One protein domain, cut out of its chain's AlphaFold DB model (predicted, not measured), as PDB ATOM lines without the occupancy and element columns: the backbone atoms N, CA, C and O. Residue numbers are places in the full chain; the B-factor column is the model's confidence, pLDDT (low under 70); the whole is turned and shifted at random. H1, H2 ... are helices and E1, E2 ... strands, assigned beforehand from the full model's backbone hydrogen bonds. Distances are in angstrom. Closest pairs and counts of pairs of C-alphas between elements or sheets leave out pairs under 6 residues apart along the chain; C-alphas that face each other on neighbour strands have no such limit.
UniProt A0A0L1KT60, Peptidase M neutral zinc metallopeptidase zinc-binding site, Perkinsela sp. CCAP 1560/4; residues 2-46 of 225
ATOM      1  N   TRP A   2     -53.196  -7.283  -1.090       95.44
ATOM      2  CA  TRP A   2     -51.945  -7.704  -1.723       95.44
ATOM      3  C   TRP A   2     -51.449  -6.620  -2.683       95.44
ATOM      4  O   TRP A   2     -52.265  -5.898  -3.254       95.44
ATOM      5  N   VAL A   3     -50.132  -6.501  -2.829       95.81
ATOM      6  CA  VAL A   3     -49.466  -5.553  -3.732       95.81
ATOM      7  C   VAL A   3     -48.510  -6.348  -4.612       95.81
ATOM      8  O   VAL A   3     -47.803  -7.223  -4.112       95.81
ATOM      9  N   THR A   4     -48.498  -6.087  -5.917       96.50
ATOM     10  CA  THR A   4     -47.601  -6.808  -6.830       96.50
ATOM     11  C   THR A   4     -46.170  -6.282  -6.728       96.50
ATOM     12  O   THR A   4     -45.950  -5.121  -6.371       96.50
ATOM     13  N   LYS A   5     -45.180  -7.101  -7.094       96.69
ATOM     14  CA  LYS A   5     -43.774  -6.667  -7.175       96.69
ATOM     15  C   LYS A   5     -43.598  -5.421  -8.051       96.69
ATOM     16  O   LYS A   5     -43.028  -4.433  -7.604       96.69
ATOM     17  N   ASN A   6     -44.208  -5.411  -9.239       94.62
ATOM     18  CA  ASN A   6     -44.149  -4.267 -10.156       94.62
ATOM     19  C   ASN A   6     -44.707  -2.982  -9.523       94.62
ATOM     20  O   ASN A   6     -44.214  -1.890  -9.796       94.62
ATOM     21  N   GLN A   7     -45.746  -3.085  -8.687       95.00
ATOM     22  CA  GLN A   7     -46.305  -1.944  -7.958       95.00
ATOM     23  C   GLN A   7     -45.347  -1.436  -6.877       95.00
ATOM     24  O   GLN A   7     -45.177  -0.225  -6.747       95.00
ATOM     25  N   ILE A   8     -44.713  -2.346  -6.131       96.56
ATOM     26  CA  ILE A   8     -43.681  -2.022  -5.135       96.56
ATOM     27  C   ILE A   8     -42.523  -1.278  -5.799       96.56
ATOM     28  O   ILE A   8     -42.158  -0.198  -5.341       96.56
ATOM     29  N   GLU A   9     -42.016  -1.801  -6.914       95.56
ATOM     30  CA  GLU A   9     -40.933  -1.195  -7.694       95.56
ATOM     31  C   GLU A   9     -41.340   0.170  -8.265       95.56
ATOM     32  O   GLU A   9     -40.631   1.158  -8.078       95.56
ATOM     33  N   SER A  10     -42.527   0.264  -8.877       92.38
ATOM     34  CA  SER A  10     -43.046   1.515  -9.455       92.38
ATOM     35  C   SER A  10     -43.219   2.617  -8.408       92.38
ATOM     36  O   SER A  10     -42.988   3.791  -8.692       92.38
ATOM     37  N   MET A  11     -43.628   2.249  -7.193       95.00
ATOM     38  CA  MET A  11     -43.791   3.177  -6.074       95.00
ATOM     39  C   MET A  11     -42.520   3.323  -5.227       95.00
ATOM     40  O   MET A  11     -42.542   4.079  -4.259       95.00
ATOM     41  N   LYS A  12     -41.423   2.625  -5.555       95.88
ATOM     42  CA  LYS A  12     -40.177   2.604  -4.766       95.88
ATOM     43  C   LYS A  12     -40.418   2.288  -3.280       95.88
ATOM     44  O   LYS A  12     -39.825   2.911  -2.403       95.88
ATOM     45  N   LEU A  13     -41.348   1.378  -2.999       96.44
ATOM     46  CA  LEU A  13     -41.650   0.922  -1.641       96.44
ATOM     47  C   LEU A  13     -40.573  -0.050  -1.156       96.44
ATOM     48  O   LEU A  13     -39.973  -0.767  -1.957       96.44
ATOM     49  N   GLN A  14     -40.361  -0.104   0.158       97.75
ATOM     50  CA  GLN A  14     -39.392  -1.021   0.754       97.75
ATOM     51  C   GLN A  14     -40.097  -2.227   1.375       97.75
ATOM     52  O   GLN A  14     -41.068  -2.088   2.118       97.75
ATOM     53  N   LEU A  15     -39.591  -3.424   1.086       98.00
ATOM     54  CA  LEU A  15     -40.033  -4.657   1.734       98.00
ATOM     55  C   LEU A  15     -39.311  -4.841   3.071       98.00
ATOM     56  O   LEU A  15     -38.118  -4.564   3.194       98.00
ATOM     57  N   LYS A  16     -40.027  -5.349   4.075       98.31
ATOM     58  CA  LYS A  16     -39.423  -5.819   5.325       98.31
ATOM     59  C   LYS A  16     -38.488  -7.002   5.012       98.31
ATOM     60  O   LYS A  16     -38.829  -7.818   4.157       98.31
ATOM     61  N   PRO A  17     -37.366  -7.182   5.733       97.50
ATOM     62  CA  PRO A  17     -36.426  -8.278   5.459       97.50
ATOM     63  C   PRO A  17     -37.045  -9.683   5.530       97.50
ATOM     64  O   PRO A  17     -36.572 -10.605   4.877       97.50
ATOM     65  N   SER A  18     -38.108  -9.853   6.320       96.94
ATOM     66  CA  SER A  18     -38.829 -11.119   6.485       96.94
ATOM     67  C   SER A  18     -39.929 -11.362   5.445       96.94
ATOM     68  O   SER A  18     -40.625 -12.375   5.537       96.94
ATOM     69  N   ALA A  19     -40.147 -10.431   4.512       97.69
ATOM     70  CA  ALA A  19     -41.214 -10.517   3.523       97.69
ATOM     71  C   ALA A  19     -41.005 -11.718   2.593       97.69
ATOM     72  O   ALA A  19     -39.934 -11.880   2.006       97.69
ATOM     73  N   LYS A  20     -42.040 -12.545   2.419       97.00
ATOM     74  CA  LYS A  20     -42.018 -13.684   1.491       97.00
ATOM     75  C   LYS A  20     -43.022 -13.446   0.361       97.00
ATOM     76  O   LYS A  20     -44.181 -13.161   0.666       97.00
ATOM     77  N   PRO A  21     -42.613 -13.557  -0.915       97.38
ATOM     78  CA  PRO A  21     -43.550 -13.444  -2.021       97.38
ATOM     79  C   PRO A  21     -44.510 -14.636  -2.041       97.38
ATOM     80  O   PRO A  21     -44.154 -15.755  -1.669       97.38
ATOM     81  N   VAL A  22     -45.722 -14.391  -2.531       97.62
ATOM     82  CA  VAL A  22     -46.646 -15.423  -2.999       97.62
ATOM     83  C   VAL A  22     -46.678 -15.359  -4.518       97.62
ATOM     84  O   VAL A  22     -47.035 -14.328  -5.094       97.62
ATOM     85  N   GLU A  23     -46.311 -16.461  -5.166       95.88
ATOM     86  CA  GLU A  23     -46.457 -16.600  -6.611       95.88
ATOM     87  C   GLU A  23     -47.934 -16.751  -6.977       95.88
ATOM     88  O   GLU A  23     -48.661 -17.589  -6.444       95.88
ATOM     89  N   CYS A  24     -48.382 -15.904  -7.893       93.69
ATOM     90  CA  CYS A  24     -49.726 -15.892  -8.442       93.69
ATOM     91  C   CYS A  24     -49.648 -16.148  -9.949       93.69
ATOM     92  O   CYS A  24     -48.662 -15.796 -10.592       93.69
ATOM     93  N   ILE A  25     -50.697 -16.728 -10.534       93.00
ATOM     94  CA  ILE A  25     -50.784 -16.957 -11.981       93.00
ATOM     95  C   ILE A  25     -51.938 -16.126 -12.525       93.00
ATOM     96  O   ILE A  25     -53.084 -16.305 -12.116       93.00
ATOM     97  N   LEU A  26     -51.632 -15.222 -13.455       89.50
ATOM     98  CA  LEU A  26     -52.640 -14.495 -14.212       89.50
ATOM     99  C   LEU A  26     -52.962 -15.302 -15.474       89.50
ATOM    100  O   LEU A  26     -52.082 -15.493 -16.310       89.50
ATOM    101  N   ASP A  27     -54.201 -15.786 -15.595       90.62
ATOM    102  CA  ASP A  27     -54.698 -16.471 -16.795       90.62
ATOM    103  C   ASP A  27     -55.503 -15.486 -17.650       90.62
ATOM    104  O   ASP A  27     -56.652 -15.156 -17.345       90.62
ATOM    105  N   VAL A  28     -54.870 -14.962 -18.700       86.81
ATOM    106  CA  VAL A  28     -55.505 -14.061 -19.668       86.81
ATOM    107  C   VAL A  28     -55.416 -14.711 -21.037       86.81
ATOM    108  O   VAL A  28     -54.329 -14.934 -21.564       86.81
ATOM    109  N   GLN A  29     -56.576 -15.014 -21.625       84.50
ATOM    110  CA  GLN A  29     -56.681 -15.571 -22.979       84.50
ATOM    111  C   GLN A  29     -55.814 -16.831 -23.190       84.50
ATOM    112  O   GLN A  29     -55.184 -16.982 -24.232       84.50
ATOM    113  N   LYS A  30     -55.795 -17.749 -22.209       87.62
ATOM    114  CA  LYS A  30     -54.988 -18.988 -22.206       87.62
ATOM    115  C   LYS A  30     -53.476 -18.776 -22.058       87.62
ATOM    116  O   LYS A  30     -52.722 -19.744 -22.141       87.62
ATOM    117  N   THR A  31     -53.021 -17.548 -21.818       86.94
ATOM    118  CA  THR A  31     -51.636 -17.272 -21.423       86.94
ATOM    119  C   THR A  31     -51.566 -17.228 -19.905       86.94
ATOM    120  O   THR A  31     -52.274 -16.444 -19.275       86.94
ATOM    121  N   LYS A  32     -50.709 -18.071 -19.320       91.56
ATOM    122  CA  LYS A  32     -50.431 -18.087 -17.883       91.56
ATOM    123  C   LYS A  32     -49.148 -17.317 -17.613       91.56
ATOM    124  O   LYS A  32     -48.064 -17.805 -17.922       91.56
ATOM    125  N   THR A  33     -49.269 -16.128 -17.035       91.44
ATOM    126  CA  THR A  33     -48.112 -15.314 -16.650       91.44
ATOM    127  C   THR A  33     -47.958 -15.355 -15.129       91.44
ATOM    128  O   THR A  33     -48.860 -14.884 -14.428       91.44
ATOM    129  N   PRO A  34     -46.865 -15.930 -14.595       93.94
ATOM    130  CA  PRO A  34     -46.597 -15.875 -13.167       93.94
ATOM    131  C   PRO A  34     -46.226 -14.447 -12.753       93.94
ATOM    132  O   PRO A  34     -45.577 -13.716 -13.502       93.94
ATOM    133  N   PHE A  35     -46.637 -14.043 -11.556       95.38
ATOM    134  CA  PHE A  35     -46.252 -12.771 -10.952       95.38
ATOM    135  C   PHE A  35     -46.204 -12.881  -9.428       95.38
ATOM    136  O   PHE A  35     -46.941 -13.652  -8.817       95.38
ATOM    137  N   GLU A  36     -45.340 -12.085  -8.803       97.62
ATOM    138  CA  GLU A  36     -45.161 -12.076  -7.351       97.62
ATOM    139  C   GLU A  36     -46.077 -11.045  -6.682       97.62
ATOM    140  O   GLU A  36     -46.174  -9.886  -7.112       97.62
ATOM    141  N   CYS A  37     -46.709 -11.464  -5.588       97.50
ATOM    142  CA  CYS A  37     -47.477 -10.611  -4.691       97.50
ATOM    143  C   CYS A  37     -46.904 -10.638  -3.275       97.50
ATOM    144  O   CYS A  37     -46.477 -11.678  -2.782       97.50
ATOM    145  N   TYR A  38     -46.991  -9.505  -2.588       98.25
ATOM    146  CA  TYR A  38     -46.625  -9.355  -1.182       98.25
ATOM    147  C   TYR A  38     -47.826  -8.839  -0.395       98.25
ATOM    148  O   TYR A  38     -48.683  -8.128  -0.939       98.25
ATOM    149  N   ARG A  39     -47.920  -9.181   0.894       97.62
ATOM    150  CA  ARG A  39     -48.941  -8.567   1.746       97.62
ATOM    151  C   ARG A  39     -48.570  -7.106   1.952       97.62
ATOM    152  O   ARG A  39     -47.403  -6.778   2.122       97.62
ATOM    153  N   ILE A  40     -49.563  -6.222   2.033       96.94
ATOM    154  CA  ILE A  40     -49.278  -4.826   2.401       96.94
ATOM    155  C   ILE A  40     -48.594  -4.705   3.777       96.94
ATOM    156  O   ILE A  40     -47.828  -3.774   4.000       96.94
ATOM    157  N   ASP A  41     -48.835  -5.662   4.678       97.69
ATOM    158  CA  ASP A  41     -48.200  -5.734   6.002       97.69
ATOM    159  C   ASP A  41     -46.698  -6.063   5.921       97.69
ATOM    160  O   ASP A  41     -45.988  -5.932   6.912       97.69
ATOM    161  N   ASP A  42     -46.194  -6.474   4.758       98.12
ATOM    162  CA  ASP A  42     -44.775  -6.753   4.533       98.12
ATOM    163  C   ASP A  42     -44.010  -5.523   4.010       98.12
ATOM    164  O   ASP A  42     -42.804  -5.595   3.784       98.12
ATOM    165  N   ILE A  43     -44.686  -4.382   3.837       98.12
ATOM    166  CA  ILE A  43     -44.089  -3.111   3.406       98.12
ATOM    167  C   ILE A  43     -43.636  -2.306   4.630       98.12
ATOM    168  O   ILE A  43     -44.356  -2.220   5.626       98.12
ATOM    169  N   VAL A  44     -42.453  -1.690   4.571       98.06
ATOM    170  CA  VAL A  44     -41.907  -0.858   5.660       98.06
ATOM    171  C   VAL A  44     -42.843   0.317   5.960       98.06
ATOM    172  O   VAL A  44     -43.186   0.565   7.116       98.06
ATOM    173  N   GLU A  45     -43.350   0.988   4.926       97.50
ATOM    174  CA  GLU A  45     -44.270   2.124   5.032       97.50
ATOM    175  C   GLU A  45     -45.756   1.724   5.192       97.50
ATOM    176  O   GLU A  45     -46.644   2.509   4.849       97.50
ATOM    177  N   GLU A  46     -46.070   0.522   5.708       97.06
ATOM    178  CA  GLU A  46     -47.424  -0.066   5.638       97.06
ATOM    179  C   GLU A  46     -48.558   0.866   6.094       97.06
ATOM    180  O   GLU A  46     -49.605   0.915   5.454       97.06
TER     181      GLU A  46
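This is residues 2 to 46 of the 225 residues of the protein "Peptidase M neutral zinc metallopeptidase zinc-binding site" of Perkinsela sp. CCAP 1560/4 (UniProt A0A0L1KT60). A long two-stranded hairpin, E2 and E3, makes the length of this domain; at one end of it the short strand E1 pairs with the end of E3 beside a short helix, H1, and a long link and the last residues lie at that same end. The printed part has 45 residues, with the named elements E1, H1, E2 and E3 in that order along the chain. The sheet runs E1, E3, E2, antiparallel throughout, and the class is mixed, helices and strands. The whole is elongated, spanning 36 by 19 by 12 A, and only just loose, close to compact, with a radius of gyration of the C-alphas of 11.6 A.

E1, residues 2 to 4, is an edge strand and the antiparallel neighbour of E3, residues 31 to 39, at 124 degrees; N 3 and O 38 are 2.9 A apart, within hydrogen-bond range. H1, residues 5 to 10, only grazes the sheet; its closest C-alpha pair with E3 is Lys 5 and Glu 36, 5.6 A apart. In H1 every O i to N i+4 pair is within hydrogen-bond range. E2, residues 22 to 28, is the other edge strand and forms a hairpin with E3, antiparallel at 145 degrees; N 24 and O 35 are 2.8 A apart, within hydrogen-bond range. The pairing is staggered: E3 pairs with E2 over residues 31 to 37 and with E1 over 37 to 39. E1 and E2 are apart. E1, H1 and E2 form a split strand-helix-strand unit, two strands of one sheet joined through a helix, with E3 between them in the sheet; its crossover is right-handed.

E1 begins at C-alpha 2, (-51.945, -7.704, -1.723). H1 measures 8.5 A and E2 18.9 A from first to last C-alpha. E3, 24.9 A, ends at C-alpha 39, (-48.941, -8.567, 1.746).

The C-alphas farthest apart, those of Lys 30 and Glu 45, are 36.1 A from each other. The link from H1 to E2, 11 residues, is long. The printed part has no cut, and no printed residue is under 70 in pLDDT.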